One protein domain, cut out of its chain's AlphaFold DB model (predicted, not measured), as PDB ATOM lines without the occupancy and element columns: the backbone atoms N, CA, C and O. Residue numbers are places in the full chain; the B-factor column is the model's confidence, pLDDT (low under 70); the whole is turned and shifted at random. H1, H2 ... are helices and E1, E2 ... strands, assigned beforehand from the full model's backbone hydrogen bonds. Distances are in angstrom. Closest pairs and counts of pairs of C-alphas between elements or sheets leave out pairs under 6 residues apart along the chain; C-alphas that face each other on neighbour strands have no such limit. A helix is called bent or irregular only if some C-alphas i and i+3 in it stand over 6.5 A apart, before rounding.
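Overview. This is residues 99 to 212 of the 263 residues of an uncharacterized protein of Bdellovibrio sp. NC01 (UniProt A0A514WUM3). A long, twisted sheet of five strands makes a wall, with H1 and H2 following each other over one face and the other face bare. The link of residues 173 to 187 lies at one end of the long axis. The printed part has 114 residues, with three named helices and five named strands in the order E1 H1 H2 H3 E2 E3 E4 E5; the antiparallel sheet runs E1 E5 E4 E3 E2. The class is mixed, in two layers, helices on one face of a sheet; the whole is a rod of 52 by 24 by 22 A, only just loose, close to compact, with a radius of gyration of the C-alphas of 16.4 A.

Arrangement. E1, residues 99 to 106, is an edge strand beside E5, residues 201 to 210, at 169 degrees, with N 101 and O 206 3.0 A apart. H1, residues 109 to 123, has a height over the sheet of 7.8 A and lies over E3, residues 161 to 172; its closest C-alphas to E3 are Asn 119 and Val 161, 5.1 A. On the local plane it is only just slantwise to E3, at 59 degrees. H2, residues 125 to 136, on the same face, runs along E3 at 22 degrees on the local plane, over E3 and E2, residues 144 to 155; the closest C-alphas of H2 and E2 are Glu 126 and Leu 150, 5.6 A. H3, residues 138 to 143, only grazes the sheet. E2, E3, E4, residues 188 to 198, and E5 form a meander, each strand the antiparallel neighbour of the one before, with N 147 and O 169 at 2.8 A, N 166 and O 195 at 2.8 A, and N 203 and O 196 at 2.8 A. Every O i to N i+4 pair is within hydrogen-bond range in H2, against 7 of 11 in H1 and 0 of 2 in H3, where 2 of 3 O i to N i+3 pairs are.

Along the chain. E1 begins at C-alpha 99, (-11.465, -35.077, 42.033). E2 spans 33.2 A, E3 33.5 A, E4 29.6 A and E5 29.0 A, ending at C-alpha 210, (-14.936, -38.320, 36.287). H1 and H3 are irregular: C-alphas 112 and 115 are 9.6 A apart, and C-alphas 139 and 142 9.3 A.

Size, cuts and confidence. The C-alphas farthest apart, Gln 157 and Ala 179, are 53.6 A apart. The printed part has no cut, and E3 to E4 is its one long link. Mean pLDDT of the printed part is 91.9; no printed residue is under 70.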
ATOM      1  N   VAL A  99     -12.728 -35.703  41.628       96.00
ATOM      2  CA  VAL A  99     -11.465 -35.077  42.033       96.00
ATOM      3  C   VAL A  99     -11.750 -33.634  42.425       96.00
ATOM      4  O   VAL A  99     -12.430 -32.915  41.700       96.00
ATOM      5  N   THR A 100     -11.234 -33.177  43.554       96.06
ATOM      6  CA  THR A 100     -11.264 -31.764  43.946       96.06
ATOM      7  C   THR A 100      -9.870 -31.304  44.298       96.06
ATOM      8  O   THR A 100      -9.039 -32.113  44.699       96.06
ATOM      9  N   GLY A 101      -9.594 -30.014  44.159       95.25
ATOM     10  CA  GLY A 101      -8.304 -29.494  44.572       95.25
ATOM     11  C   GLY A 101      -8.244 -27.987  44.657       95.25
ATOM     12  O   GLY A 101      -9.090 -27.273  44.113       95.25
ATOM     13  N   LYS A 102      -7.211 -27.515  45.353       95.00
ATOM     14  CA  LYS A 102      -6.837 -26.105  45.444       95.00
ATOM     15  C   LYS A 102      -5.362 -25.936  45.122       95.00
ATOM     16  O   LYS A 102      -4.525 -26.721  45.570       95.00
ATOM     17  N   LEU A 103      -5.077 -24.909  44.339       94.25
ATOM     18  CA  LEU A 103      -3.765 -24.569  43.819       94.25
ATOM     19  C   LEU A 103      -3.500 -23.094  44.116       94.25
ATOM     20  O   LEU A 103      -4.370 -22.256  43.892       94.25
ATOM     21  N   THR A 104      -2.307 -22.751  44.577       95.56
ATOM     22  CA  THR A 104      -1.866 -21.360  44.701       95.56
ATOM     23  C   THR A 104      -0.496 -21.192  44.069       95.56
ATOM     24  O   THR A 104       0.341 -22.085  44.122       95.56
ATOM     25  N   ALA A 105      -0.281 -20.052  43.426       95.12
ATOM     26  CA  ALA A 105       0.977 -19.661  42.817       95.12
ATOM     27  C   ALA A 105       1.276 -18.226  43.244       95.12
ATOM     28  O   ALA A 105       0.701 -17.286  42.705       95.12
ATOM     29  N   GLN A 106       2.143 -18.054  44.234       96.44
ATOM     30  CA  GLN A 106       2.538 -16.747  44.742       96.44
ATOM     31  C   GLN A 106       3.816 -16.297  44.047       96.44
ATOM     32  O   GLN A 106       4.844 -16.972  44.112       96.44
ATOM     33  N   LEU A 107       3.723 -15.155  43.385       94.69
ATOM     34  CA  LEU A 107       4.794 -14.458  42.690       94.69
ATOM     35  C   LEU A 107       4.350 -12.999  42.612       94.69
ATOM     36  O   LEU A 107       3.193 -12.746  42.281       94.69
ATOM     37  N   ASP A 108       5.236 -12.046  42.888       92.88
ATOM     38  CA  ASP A 108       4.914 -10.629  42.705       92.88
ATOM     39  C   ASP A 108       4.734 -10.336  41.206       92.88
ATOM     40  O   ASP A 108       5.688 -10.073  40.473       92.88
ATOM     41  N   LEU A 109       3.491 -10.441  40.731       91.06
ATOM     42  CA  LEU A 109       3.151 -10.310  39.316       91.06
ATOM     43  C   LEU A 109       3.334  -8.873  38.840       91.06
ATOM     44  O   LEU A 109       3.663  -8.654  37.673       91.06
ATOM     45  N   LEU A 110       3.152  -7.902  39.737       90.69
ATOM     46  CA  LEU A 110       3.391  -6.501  39.425       90.69
ATOM     47  C   LEU A 110       4.885  -6.259  39.187       90.69
ATOM     48  O   LEU A 110       5.244  -5.634  38.192       90.69
ATOM     49  N   LYS A 111       5.759  -6.800  40.039       90.88
ATOM     50  CA  LYS A 111       7.213  -6.711  39.856       90.88
ATOM     51  C   LYS A 111       7.708  -7.508  38.647       90.88
ATOM     52  O   LYS A 111       8.565  -7.026  37.903       90.88
ATOM     53  N   ALA A 112       7.180  -8.713  38.441       90.00
ATOM     54  CA  ALA A 112       7.616  -9.599  37.366       90.00
ATOM     55  C   ALA A 112       7.148  -9.118  35.980       90.00
ATOM     56  O   ALA A 112       7.919  -9.169  35.023       90.00
ATOM     57  N   PHE A 113       5.913  -8.626  35.853       89.81
ATOM     58  CA  PHE A 113       5.293  -8.364  34.545       89.81
ATOM     59  C   PHE A 113       4.724  -6.950  34.363       89.81
ATOM     60  O   PHE A 113       4.368  -6.579  33.243       89.81
ATOM     61  N   GLY A 114       4.650  -6.146  35.425       91.56
ATOM     62  CA  GLY A 114       4.151  -4.774  35.373       91.56
ATOM     63  C   GLY A 114       2.624  -4.654  35.372       91.56
ATOM     64  O   GLY A 114       1.876  -5.625  35.237       91.56
ATOM     65  N   GLN A 115       2.139  -3.416  35.509       92.81
ATOM     66  CA  GLN A 115       0.704  -3.126  35.606       92.81
ATOM     67  C   GLN A 115      -0.045  -3.407  34.295       92.81
ATOM     68  O   GLN A 115      -1.190  -3.855  34.325       92.81
ATOM     69  N   THR A 116       0.603  -3.210  33.142       90.94
ATOM     70  CA  THR A 116       0.028  -3.528  31.825       90.94
ATOM     71  C   THR A 116      -0.360  -4.999  31.727       90.94
ATOM     72  O   THR A 116      -1.433  -5.320  31.222       90.94
ATOM     73  N   PHE A 117       0.469  -5.900  32.263       88.62
ATOM     74  CA  PHE A 117       0.141  -7.320  32.295       88.62
ATOM     75  C   PHE A 117      -1.121  -7.589  33.116       88.62
ATOM     76  O   PHE A 117      -2.016  -8.265  32.621       88.62
ATOM     77  N   LEU A 118      -1.223  -7.037  34.329       89.31
ATOM     78  CA  LEU A 118      -2.400  -7.222  35.187       89.31
ATOM     79  C   LEU A 118      -3.670  -6.636  34.558       89.31
ATOM     80  O   LEU A 118      -4.731  -7.254  34.632       89.31
ATOM     81  N   ASN A 119      -3.560  -5.478  33.902       92.12
ATOM     82  CA  ASN A 119      -4.683  -4.840  33.217       92.12
ATOM     83  C   ASN A 119      -5.200  -5.701  32.057       92.12
ATOM     84  O   ASN A 119      -6.411  -5.913  31.946       92.12
ATOM     85  N   ASN A 120      -4.293  -6.242  31.239       88.88
ATOM     86  CA  ASN A 120      -4.654  -7.123  30.130       88.88
ATOM     87  C   ASN A 120      -5.201  -8.451  30.654       88.88
ATOM     88  O   ASN A 120      -6.296  -8.851  30.277       88.88
ATOM     89  N   ALA A 121      -4.493  -9.091  31.590       84.88
ATOM     90  CA  ALA A 121      -4.896 -10.366  32.167       84.88
ATOM     91  C   ALA A 121      -6.273 -10.285  32.833       84.88
ATOM     92  O   ALA A 121      -7.059 -11.202  32.660       84.88
ATOM     93  N   GLY A 122      -6.585  -9.200  33.550       86.12
ATOM     94  CA  GLY A 122      -7.894  -9.020  34.180       86.12
ATOM     95  C   GLY A 122      -9.027  -8.740  33.193       86.12
ATOM     96  O   GLY A 122     -10.144  -9.200  33.412       86.12
ATOM     97  N   THR A 123      -8.754  -8.014  32.106       85.88
ATOM     98  CA  THR A 123      -9.777  -7.660  31.103       85.88
ATOM     99  C   THR A 123     -10.039  -8.811  30.129       85.88
ATOM    100  O   THR A 123     -11.178  -9.045  29.743       85.88
ATOM    101  N   GLU A 124      -9.000  -9.566  29.776       89.62
ATOM    102  CA  GLU A 124      -9.061 -10.710  28.858       89.62
ATOM    103  C   GLU A 124      -9.238 -12.045  29.604       89.62
ATOM    104  O   GLU A 124      -9.195 -13.108  28.988       89.62
ATOM    105  N   PHE A 125      -9.427 -12.024  30.932       87.44
ATOM    106  CA  PHE A 125      -9.333 -13.238  31.749       87.44
ATOM    107  C   PHE A 125     -10.345 -14.306  31.333       87.44
ATOM    108  O   PHE A 125     -10.021 -15.491  31.261       87.44
ATOM    109  N   GLU A 126     -11.571 -13.872  31.045       88.56
ATOM    110  CA  GLU A 126     -12.646 -14.754  30.610       88.56
ATOM    111  C   GLU A 126     -12.316 -15.421  29.272       88.56
ATOM    112  O   GLU A 126     -12.442 -16.636  29.145       88.56
ATOM    113  N   GLU A 127     -11.842 -14.652  28.292       87.56
ATOM    114  CA  GLU A 127     -11.482 -15.176  26.974       87.56
ATOM    115  C   GLU A 127     -10.283 -16.131  27.057       87.56
ATOM    116  O   GLU A 127     -10.302 -17.210  26.464       87.56
ATOM    117  N   LEU A 128      -9.267 -15.787  27.856       85.31
ATOM    118  CA  LEU A 128      -8.123 -16.662  28.115       85.31
ATOM    119  C   LEU A 128      -8.568 -17.997  28.728       85.31
ATOM    120  O   LEU A 128      -8.103 -19.054  28.297       85.31
ATOM    121  N   ALA A 129      -9.494 -17.960  29.688       84.56
ATOM    122  CA  ALA A 129     -10.030 -19.156  30.323       84.56
ATOM    123  C   ALA A 129     -10.853 -20.016  29.345       84.56
ATOM    124  O   ALA A 129     -10.662 -21.234  29.301       84.56
ATOM    125  N   LYS A 130     -11.703 -19.397  28.509       83.06
ATOM    126  CA  LYS A 130     -12.462 -20.102  27.455       83.06
ATOM    127  C   LYS A 130     -11.533 -20.771  26.452       83.06
ATOM    128  O   LYS A 130     -11.694 -21.954  26.170       83.06
ATOM    129  N   ASN A 131     -10.539 -20.041  25.955       82.94
ATOM    130  CA  ASN A 131      -9.599 -20.547  24.958       82.94
ATOM    131  C   ASN A 131      -8.758 -21.708  25.502       82.94
ATOM    132  O   ASN A 131      -8.534 -22.690  24.791       82.94
ATOM    133  N   ALA A 132      -8.331 -21.639  26.767       79.88
ATOM    134  CA  ALA A 132      -7.623 -22.735  27.420       79.88
ATOM    135  C   ALA A 132      -8.503 -23.991  27.538       79.88
ATOM    136  O   ALA A 132      -8.079 -25.079  27.142       79.88
ATOM    137  N   ALA A 133      -9.745 -23.842  28.010       79.25
ATOM    138  CA  ALA A 133     -10.681 -24.957  28.143       79.25
ATOM    139  C   ALA A 133     -11.069 -25.571  26.783       79.25
ATOM    140  O   ALA A 133     -11.107 -26.794  26.647       79.25
ATOM    141  N   ALA A 134     -11.281 -24.741  25.758       77.56
ATOM    142  CA  ALA A 134     -11.582 -25.192  24.401       77.56
ATOM    143  C   ALA A 134     -10.400 -25.928  23.753       77.56
ATOM    144  O   ALA A 134     -10.599 -26.937  23.083       77.56
ATOM    145  N   THR A 135      -9.167 -25.464  23.985       78.94
ATOM    146  CA  THR A 135      -7.960 -26.142  23.483       78.94
ATOM    147  C   THR A 135      -7.824 -27.534  24.098       78.94
ATOM    148  O   THR A 135      -7.511 -28.490  23.394       78.94
ATOM    149  N   PHE A 136      -8.096 -27.671  25.399       70.69
ATOM    150  CA  PHE A 136      -7.988 -28.956  26.089       70.69
ATOM    151  C   PHE A 136      -9.000 -29.987  25.575       70.69
ATOM    152  O   PHE A 136      -8.656 -31.149  25.385       70.69
ATOM    153  N   GLY A 137     -10.238 -29.569  25.309       74.69
ATOM    154  CA  GLY A 137     -11.280 -30.466  24.810       74.69
ATOM    155  C   GLY A 137     -11.495 -30.417  23.297       74.69
ATOM    156  O   GLY A 137     -12.547 -30.850  22.832       74.69
ATOM    157  N   GLN A 138     -10.522 -29.930  22.518       80.81
ATOM    158  CA  GLN A 138     -10.618 -29.850  21.055       80.81
ATOM    159  C   GLN A 138     -10.940 -31.213  20.417       80.81
ATOM    160  O   GLN A 138     -11.660 -31.278  19.423       80.81
ATOM    161  N   SER A 139     -10.447 -32.307  21.007       83.81
ATOM    162  CA  SER A 139     -10.730 -33.676  20.562       83.81
ATOM    163  C   SER A 139     -12.205 -34.061  20.702       83.81
ATOM    164  O   SER A 139     -12.693 -34.867  19.914       83.81
ATOM    165  N   TYR A 140     -12.931 -33.478  21.657       87.56
ATOM    166  CA  TYR A 140     -14.341 -33.778  21.903       87.56
ATOM    167  C   TYR A 140     -15.293 -33.049  20.945       87.56
ATOM    168  O   TYR A 140     -16.465 -33.416  20.876       87.56
ATOM    169  N   GLY A 141     -14.814 -32.067  20.173       87.75
ATOM    170  CA  GLY A 141     -15.632 -31.325  19.208       87.75
ATOM    171  C   GLY A 141     -16.905 -30.755  19.844       87.75
ATOM    172  O   GLY A 141     -16.865 -30.203  20.942       87.75
ATOM    173  N   ASP A 142     -18.047 -30.956  19.183       91.88
ATOM    174  CA  ASP A 142     -19.361 -30.470  19.634       91.88
ATOM    175  C   ASP A 142     -19.881 -31.152  20.914       91.88
ATOM    176  O   ASP A 142     -20.900 -30.735  21.475       91.88
ATOM    177  N   ALA A 143     -19.207 -32.204  21.395       94.25
ATOM    178  CA  ALA A 143     -19.550 -32.847  22.658       94.25
ATOM    179  C   ALA A 143     -19.147 -32.004  23.873       94.25
ATOM    180  O   ALA A 143     -19.714 -32.192  24.947       94.25
ATOM    181  N   LEU A 144     -18.180 -31.090  23.736       93.56
ATOM    182  CA  LEU A 144     -17.738 -30.243  24.837       93.56
ATOM    183  C   LEU A 144     -18.501 -28.917  24.848       93.56
ATOM    184  O   LEU A 144     -18.405 -28.112  23.926       93.56
ATOM    185  N   SER A 145     -19.182 -28.643  25.954       93.62
ATOM    186  CA  SER A 145     -19.688 -27.311  26.270       93.62
ATOM    187  C   SER A 145     -18.771 -26.649  27.290       93.62
ATOM    188  O   SER A 145     -18.466 -27.253  28.319       93.62
ATOM    189  N   VAL A 146     -18.341 -25.418  27.012       92.81
ATOM    190  CA  VAL A 146     -17.555 -24.589  27.932       92.81
ATOM    191  C   VAL A 146     -18.300 -23.285  28.173       92.81
ATOM    192  O   VAL A 146     -18.548 -22.524  27.240       92.81
ATOM    193  N   ASP A 147     -18.599 -23.010  29.435       93.44
ATOM    194  CA  ASP A 147     -19.020 -21.703  29.913       93.44
ATOM    195  C   ASP A 147     -17.909 -21.114  30.778       93.44
ATOM    196  O   ASP A 147     -17.357 -21.790  31.646       93.44
ATOM    197  N   ALA A 148     -17.567 -19.852  30.547       93.62
ATOM    198  CA  ALA A 148     -16.688 -19.130  31.450       93.62
ATOM    199  C   ALA A 148     -17.217 -17.726  31.659       93.62
ATOM    200  O   ALA A 148     -17.674 -17.077  30.715       93.62
ATOM    201  N   LYS A 149     -17.112 -17.262  32.897       95.19
ATOM    202  CA  LYS A 149     -17.683 -16.000  33.331       95.19
ATOM    203  C   LYS A 149     -16.730 -15.283  34.264       95.19
ATOM    204  O   LYS A 149     -16.294 -15.859  35.265       95.19
ATOM    205  N   LEU A 150     -16.451 -14.017  33.972       95.38
ATOM    206  CA  LEU A 150     -15.814 -13.119  34.926       95.38
ATOM    207  C   LEU A 150     -16.751 -12.914  36.130       95.38
ATOM    208  O   LEU A 150     -17.869 -12.414  36.000       95.38
ATOM    209  N   VAL A 151     -16.307 -13.361  37.301       95.56
ATOM    210  CA  VAL A 151     -17.066 -13.324  38.560       95.56
ATOM    211  C   VAL A 151     -16.759 -12.056  39.345       95.56
ATOM    212  O   VAL A 151     -17.656 -11.501  39.973       95.56
ATOM    213  N   ASP A 152     -15.506 -11.605  39.310       95.75
ATOM    214  CA  ASP A 152     -15.063 -10.391  39.990       95.75
ATOM    215  C   ASP A 152     -13.975  -9.678  39.182       95.75
ATOM    216  O   ASP A 152     -13.109 -10.326  38.586       95.75
ATOM    217  N   LEU A 153     -14.011  -8.346  39.186       96.25
ATOM    218  CA  LEU A 153     -12.957  -7.490  38.651       96.25
ATOM    219  C   LEU A 153     -12.858  -6.232  39.505       96.25
ATOM    220  O   LEU A 153     -13.700  -5.337  39.422       96.25
ATOM    221  N   THR A 154     -11.788  -6.143  40.284       96.38
ATOM    222  CA  THR A 154     -11.533  -4.995  41.151       96.38
ATOM    223  C   THR A 154     -10.482  -4.088  40.524       96.38
ATOM    224  O   THR A 154      -9.410  -4.546  40.114       96.38
ATOM    225  N   LYS A 155     -10.774  -2.784  40.480       96.31
ATOM    226  CA  LYS A 155      -9.864  -1.734  40.008       96.31
ATOM    227  C   LYS A 155      -9.571  -0.719  41.113       96.31
ATOM    228  O   LYS A 155     -10.411  -0.494  41.979       96.31
ATOM    229  N   ASP A 156      -8.390  -0.110  41.077       94.94
ATOM    230  CA  ASP A 156      -8.054   1.022  41.942       94.94
ATOM    231  C   ASP A 156      -8.622   2.353  41.409       94.94
ATOM    232  O   ASP A 156      -9.266   2.407  40.359       94.94
ATOM    233  N   GLN A 157      -8.387   3.447  42.143       95.12
ATOM    234  CA  GLN A 157      -8.883   4.787  41.793       95.12
ATOM    235  C   GLN A 157      -8.332   5.319  40.458       95.12
ATOM    236  O   GLN A 157      -8.955   6.183  39.849       95.12
ATOM    237  N   ALA A 158      -7.190   4.803  39.993       93.62
ATOM    238  CA  ALA A 158      -6.600   5.147  38.702       93.62
ATOM    239  C   ALA A 158      -7.110   4.240  37.563       93.62
ATOM    240  O   ALA A 158      -6.670   4.371  36.422       93.62
ATOM    241  N   GLY A 159      -8.038   3.322  37.858       93.38
ATOM    242  CA  GLY A 159      -8.610   2.388  36.894       93.38
ATOM    243  C   GLY A 159      -7.743   1.156  36.619       93.38
ATOM    244  O   GLY A 159      -8.071   0.383  35.714       93.38
ATOM    245  N   ASN A 160      -6.669   0.939  37.384       94.75
ATOM    246  CA  ASN A 160      -5.798  -0.220  37.217       94.75
ATOM    247  C   ASN A 160      -6.395  -1.459  37.876       94.75
ATOM    248  O   ASN A 160      -6.919  -1.388  38.986       94.75
ATOM    249  N   VAL A 161      -6.260  -2.614  37.231       93.12
ATOM    250  CA  VAL A 161      -6.711  -3.894  37.782       93.12
ATOM    251  C   VAL A 161      -5.874  -4.268  39.008       93.12
ATOM    252  O   VAL A 161      -4.639  -4.266  38.973       93.12
ATOM    253  N   VAL A 162      -6.567  -4.608  40.094       94.56
ATOM    254  CA  VAL A 162      -6.000  -5.082  41.367       94.56
ATOM    255  C   VAL A 162      -6.195  -6.590  41.513       94.56
ATOM    256  O   VAL A 162      -5.267  -7.292  41.923       94.56
ATOM    257  N   SER A 163      -7.379  -7.083  41.151       95.44
ATOM    258  CA  SER A 163      -7.708  -8.505  41.139       95.44
ATOM    259  C   SER A 163      -8.777  -8.824  40.103       95.44
ATOM    260  O   SER A 163      -9.600  -7.973  39.763       95.44
ATOM    261  N   ALA A 164      -8.778 -10.065  39.630       95.75
ATOM    262  CA  ALA A 164      -9.835 -10.616  38.797       95.75
ATOM    263  C   ALA A 164     -10.106 -12.071  39.192       95.75
ATOM    264  O   ALA A 164      -9.181 -12.797  39.565       95.75
ATOM    265  N   LYS A 165     -11.363 -12.504  39.093       96.44
ATOM    266  CA  LYS A 165     -11.785 -13.890  39.320       96.44
ATOM    267  C   LYS A 165     -12.665 -14.357  38.169       96.44
ATOM    268  O   LYS A 165     -13.612 -13.666  37.808       96.44
ATOM    269  N   VAL A 166     -12.395 -15.541  37.638       95.81
ATOM    270  CA  VAL A 166     -13.191 -16.200  36.597       95.81
ATOM    271  C   VAL A 166     -13.651 -17.569  37.090       95.81
ATOM    272  O   VAL A 166     -12.926 -18.263  37.803       95.81
ATOM    273  N   SER A 167     -14.867 -17.950  36.717       96.25
ATOM    274  CA  SER A 167     -15.396 -19.301  36.890       96.25
ATOM    275  C   SER A 167     -15.529 -19.947  35.521       96.25
ATOM    276  O   SER A 167     -16.030 -19.312  34.598       96.25
ATOM    277  N   VAL A 168     -15.110 -21.201  35.402       94.44
ATOM    278  CA  VAL A 168     -15.201 -22.024  34.197       94.44
ATOM    279  C   VAL A 168     -15.977 -23.288  34.532       94.44
ATOM    280  O   VAL A 168     -15.675 -23.966  35.513       94.44
ATOM    281  N   LEU A 169     -16.953 -23.622  33.701       95.19
ATOM    282  CA  LEU A 169     -17.667 -24.886  33.707       95.19
ATOM    283  C   LEU A 169     -17.489 -25.535  32.336       95.19
ATOM    284  O   LEU A 169     -17.856 -24.959  31.320       95.19
ATOM    285  N   ALA A 170     -16.959 -26.749  32.316       93.00
ATOM    286  CA  ALA A 170     -16.885 -27.582  31.131       93.00
ATOM    287  C   ALA A 170     -17.680 -28.872  31.354       93.00
ATOM    288  O   ALA A 170     -17.583 -29.489  32.417       93.00
ATOM    289  N   VAL A 171     -18.471 -29.286  30.367       95.56
ATOM    290  CA  VAL A 171     -19.301 -30.498  30.419       95.56
ATOM    291  C   VAL A 171     -19.178 -31.244  29.100       95.56
ATOM    292  O   VAL A 171     -19.258 -30.629  28.039       95.56
ATOM    293  N   VAL A 172     -19.006 -32.564  29.171       94.69
ATOM    294  CA  VAL A 172     -18.967 -33.440  27.997       94.69
ATOM    295  C   VAL A 172     -20.302 -34.169  27.851       94.69
ATOM    296  O   VAL A 172     -20.737 -34.891  28.751       94.69
ATOM    297  N   ASP A 173     -20.948 -33.996  26.703       95.94
ATOM    298  CA  ASP A 173     -22.141 -34.731  26.291       95.94
ATOM    299  C   ASP A 173     -21.737 -36.006  25.541       95.94
ATOM    300  O   ASP A 173     -21.404 -35.983  24.355       95.94
ATOM    301  N   PHE A 174     -21.792 -37.146  26.232       95.06
ATOM    302  CA  PHE A 174     -21.396 -38.436  25.662       95.06
ATOM    303  C   PHE A 174     -22.236 -38.857  24.449       95.06
ATOM    304  O   PHE A 174     -21.772 -39.667  23.651       95.06
ATOM    305  N   SER A 175     -23.441 -38.302  24.272       95.62
ATOM    306  CA  SER A 175     -24.287 -38.603  23.108       95.62
ATOM    307  C   SER A 175     -23.826 -37.912  21.821       95.62
ATOM    308  O   SER A 175     -24.239 -38.308  20.734       95.62
ATOM    309  N   LYS A 176     -22.958 -36.902  21.940       96.31
ATOM    310  CA  LYS A 176     -22.434 -36.097  20.828       96.31
ATOM    311  C   LYS A 176     -20.961 -36.356  20.540       96.31
ATOM    312  O   LYS A 176     -20.358 -35.619  19.763       96.31
ATOM    313  N   LEU A 177     -20.370 -37.369  21.176       94.81
ATOM    314  CA  LEU A 177     -18.970 -37.704  20.950       94.81
ATOM    315  C   LEU A 177     -18.724 -38.001  19.465       94.81
ATOM    316  O   LEU A 177     -19.536 -38.683  18.830       94.81
ATOM    317  N   PRO A 178     -17.596 -37.533  18.906       93.12
ATOM    318  CA  PRO A 178     -17.170 -37.945  17.580       93.12
ATOM    319  C   PRO A 178     -17.080 -39.472  17.491       93.12
ATOM    320  O   PRO A 178     -16.636 -40.124  18.432       93.12
ATOM    321  N   ALA A 179     -17.425 -40.049  16.336       92.56
ATOM    322  CA  ALA A 179     -17.432 -41.505  16.143       92.56
ATOM    323  C   ALA A 179     -16.067 -42.185  16.390       92.56
ATOM    324  O   ALA A 179     -16.000 -43.394  16.596       92.56
ATOM    325  N   THR A 180     -14.977 -41.417  16.359       91.75
ATOM    326  CA  THR A 180     -13.611 -41.874  16.639       91.75
ATOM    327  C   THR A 180     -13.295 -42.005  18.129       91.75
ATOM    328  O   THR A 180     -12.276 -42.601  18.466       91.75
ATOM    329  N   ILE A 181     -14.130 -41.458  19.019       92.50
ATOM    330  CA  ILE A 181     -13.910 -41.446  20.468       92.50
ATOM    331  C   ILE A 181     -14.969 -42.309  21.138       92.50
ATOM    332  O   ILE A 181     -16.167 -42.033  21.061       92.50
ATOM    333  N   LYS A 182     -14.525 -43.346  21.845       94.25
ATOM    334  CA  LYS A 182     -15.419 -44.158  22.665       94.25
ATOM    335  C   LYS A 182     -15.658 -43.486  24.008       94.25
ATOM    336  O   LYS A 182     -14.770 -42.845  24.561       94.25
ATOM    337  N   VAL A 183     -16.836 -43.721  24.586       93.81
ATOM    338  CA  VAL A 183     -17.183 -43.222  25.928       93.81
ATOM    339  C   VAL A 183     -16.149 -43.661  26.968       93.81
ATOM    340  O   VAL A 183     -15.750 -42.853  27.794       93.81
ATOM    341  N   GLU A 184     -15.664 -44.903  26.909       94.06
ATOM    342  CA  GLU A 184     -14.669 -45.444  27.854       94.06
ATOM    343  C   GLU A 184     -13.292 -44.754  27.798       94.06
ATOM    344  O   GLU A 184     -12.516 -44.862  28.746       94.06
ATOM    345  N   ASP A 185     -13.001 -44.010  26.727       91.81
ATOM    346  CA  ASP A 185     -11.767 -43.232  26.577       91.81
ATOM    347  C   ASP A 185     -11.902 -41.796  27.113       91.81
ATOM    348  O   ASP A 185     -10.911 -41.079  27.237       91.81
ATOM    349  N   VAL A 186     -13.117 -41.352  27.449       91.38
ATOM    350  CA  VAL A 186     -13.362 -40.008  27.986       91.38
ATOM    351  C   VAL A 186     -13.108 -40.006  29.488       91.38
ATOM    352  O   VAL A 186     -13.712 -40.794  30.212       91.38
ATOM    353  N   GLU A 187     -12.216 -39.139  29.967       89.00
ATOM    354  CA  GLU A 187     -11.759 -39.122  31.368       89.00
ATOM    355  C   GLU A 187     -12.780 -38.508  32.327       89.00
ATOM    356  O   GLU A 187     -13.025 -39.030  33.417       89.00
ATOM    357  N   PHE A 188     -13.417 -37.410  31.921       91.31
ATOM    358  CA  PHE A 188     -14.313 -36.648  32.781       91.31
ATOM    359  C   PHE A 188     -15.658 -36.361  32.122       91.31
ATOM    360  O   PHE A 188     -15.785 -36.239  30.908       91.31
ATOM    361  N   LYS A 189     -16.678 -36.234  32.965       93.62
ATOM    362  CA  LYS A 189     -18.023 -35.799  32.590       93.62
ATOM    363  C   LYS A 189     -18.168 -34.286  32.720       93.62
ATOM    364  O   LYS A 189     -18.777 -33.645  31.869       93.62
ATOM    365  N   SER A 190     -17.629 -33.713  33.795       94.38
ATOM    366  CA  SER A 190     -17.656 -32.266  34.005       94.38
ATOM    367  C   SER A 190     -16.460 -31.770  34.799       94.38
ATOM    368  O   SER A 190     -16.008 -32.446  35.719       94.38
ATOM    369  N   LEU A 191     -16.029 -30.552  34.505       93.81
ATOM    370  CA  LEU A 191     -14.978 -29.821  35.191       93.81
ATOM    371  C   LEU A 191     -15.522 -28.450  35.601       93.81
ATOM    372  O   LEU A 191     -16.088 -27.729  34.787       93.81
ATOM    373  N   GLN A 192     -15.333 -28.085  36.860       95.44
ATOM    374  CA  GLN A 192     -15.570 -26.748  37.389       95.44
ATOM    375  C   GLN A 192     -14.242 -26.196  37.879       95.44
ATOM    376  O   GLN A 192     -13.541 -26.882  38.622       95.44
ATOM    377  N   VAL A 193     -13.900 -24.977  37.477       94.50
ATOM    378  CA  VAL A 193     -12.677 -24.292  37.898       94.50
ATOM    379  C   VAL A 193     -13.019 -22.870  38.304       94.50
ATOM    380  O   VAL A 193     -13.680 -22.152  37.565       94.50
ATOM    381  N   GLU A 194     -12.518 -22.437  39.448       95.25
ATOM    382  CA  GLU A 194     -12.457 -21.027  39.808       95.25
ATOM    383  C   GLU A 194     -10.998 -20.594  39.794       95.25
ATOM    384  O   GLU A 194     -10.179 -21.200  40.479       95.25
ATOM    385  N   LEU A 195     -10.669 -19.550  39.037       94.56
ATOM    386  CA  LEU A 195      -9.330 -18.971  38.988       94.56
ATOM    387  C   LEU A 195      -9.394 -17.521  39.452       94.56
ATOM    388  O   LEU A 195     -10.266 -16.765  39.033       94.56
ATOM    389  N   ALA A 196      -8.454 -17.123  40.294       94.88
ATOM    390  CA  ALA A 196      -8.276 -15.761  40.756       94.88
ATOM    391  C   ALA A 196      -6.836 -15.319  40.510       94.88
ATOM    392  O   ALA A 196      -5.900 -16.093  40.697       94.88
ATOM    393  N   ILE A 197      -6.661 -14.063  40.125       93.88
ATOM    394  CA  ILE A 197      -5.362 -13.414  39.960       93.88
ATOM    395  C   ILE A 197      -5.376 -12.079  40.697       93.88
ATOM    396  O   ILE A 197      -6.376 -11.361  40.689       93.88
ATOM    397  N   ASN A 198      -4.271 -11.746  41.354       93.75
ATOM    398  CA  ASN A 198      -4.033 -10.445  41.964       93.75
ATOM    399  C   ASN A 198      -2.535 -10.106  41.903       93.75
ATOM    400  O   ASN A 198      -1.733 -10.849  41.343       93.75
ATOM    401  N   ARG A 199      -2.135  -8.977  42.492       93.19
ATOM    402  CA  ARG A 199      -0.729  -8.529  42.491       93.19
ATOM    403  C   ARG A 199       0.252  -9.543  43.100       93.19
ATOM    404  O   ARG A 199       1.399  -9.589  42.672       93.19
ATOM    405  N   ALA A 200      -0.190 -10.339  44.072       92.19
ATOM    406  CA  ALA A 200       0.639 -11.302  44.794       92.19
ATOM    407  C   ALA A 200       0.698 -12.693  44.136       92.19
ATOM    408  O   ALA A 200       1.448 -13.551  44.607       92.19
ATOM    409  N   GLY A 201      -0.088 -12.939  43.082       93.56
ATOM    410  CA  GLY A 201      -0.078 -14.216  42.382       93.56
ATOM    411  C   GLY A 201      -1.442 -14.657  41.867       93.56
ATOM    412  O   GLY A 201      -2.335 -13.850  41.608       93.56
ATOM    413  N   ALA A 202      -1.591 -15.969  41.728       93.69
ATOM    414  CA  ALA A 202      -2.813 -16.627  41.302       93.69
ATOM    415  C   ALA A 202      -3.246 -17.707  42.299       93.69
ATOM    416  O   ALA A 202      -2.431 -18.314  42.994       93.69
ATOM    417  N   ALA A 203      -4.545 -17.964  42.348       95.31
ATOM    418  CA  ALA A 203      -5.139 -19.058  43.097       95.31
ATOM    419  C   ALA A 203      -6.198 -19.742  42.236       95.31
ATOM    420  O   ALA A 203      -6.862 -19.103  41.423       95.31
ATOM    421  N   GLY A 204      -6.352 -21.044  42.418       95.12
ATOM    422  CA  GLY A 204      -7.288 -21.865  41.681       95.12
ATOM    423  C   GLY A 204      -7.956 -22.883  42.588       95.12
ATOM    424  O   GLY A 204      -7.325 -23.442  43.482       95.12
ATOM    425  N   ALA A 205      -9.225 -23.154  42.338       95.81
ATOM    426  CA  ALA A 205      -9.921 -24.307  42.878       95.81
ATOM    427  C   ALA A 205     -10.564 -25.065  41.726       95.81
ATOM    428  O   ALA A 205     -11.017 -24.452  40.761       95.81
ATOM    429  N   PHE A 206     -10.610 -26.388  41.819       94.62
ATOM    430  CA  PHE A 206     -11.260 -27.198  40.805       94.62
ATOM    431  C   PHE A 206     -12.054 -28.347  41.409       94.62
ATOM    432  O   PHE A 206     -11.753 -28.851  42.494       94.62
ATOM    433  N   ARG A 207     -13.061 -28.778  40.656       95.81
ATOM    434  CA  ARG A 207     -13.831 -29.991  40.888       95.81
ATOM    435  C   ARG A 207     -14.081 -30.679  39.555       95.81
ATOM    436  O   ARG A 207     -14.701 -30.107  38.666       95.81
ATOM    437  N   VAL A 208     -13.639 -31.918  39.444       95.31
ATOM    438  CA  VAL A 208     -13.844 -32.784  38.288       95.31
ATOM    439  C   VAL A 208     -14.772 -33.909  38.715       95.31
ATOM    440  O   VAL A 208     -14.525 -34.568  39.721       95.31
ATOM    441  N   VAL A 209     -15.833 -34.139  37.953       95.62
ATOM    442  CA  VAL A 209     -16.614 -35.374  38.021       95.62
ATOM    443  C   VAL A 209     -16.123 -36.253  36.884       95.62
ATOM    444  O   VAL A 209     -16.278 -35.897  35.713       95.62
ATOM    445  N   MET A 210     -15.500 -37.369  37.236       93.75
ATOM    446  CA  MET A 210     -14.936 -38.320  36.287       93.75
ATOM    447  C   MET A 210     -16.050 -39.060  35.548       93.75
ATOM    448  O   MET A 210     -17.179 -39.177  36.032       93.75
ATOM    449  N   ASN A 211     -15.732 -39.587  34.373       94.06
ATOM    450  CA  ASN A 211     -16.621 -40.499  33.676       94.06
ATOM    451  C   ASN A 211     -16.560 -41.886  34.342       94.06
ATOM    452  O   ASN A 211     -15.518 -42.531  34.261       94.06
ATOM    453  N   PRO A 212     -17.642 -42.393  34.955       92.94
ATOM    454  CA  PRO A 212     -17.618 -43.686  35.645       92.94
ATOM    455  C   PRO A 212     -17.331 -44.876  34.718       92.94
ATOM    456  O   PRO A 212     -16.857 -45.907  35.187       92.94
TER     457      PRO A 212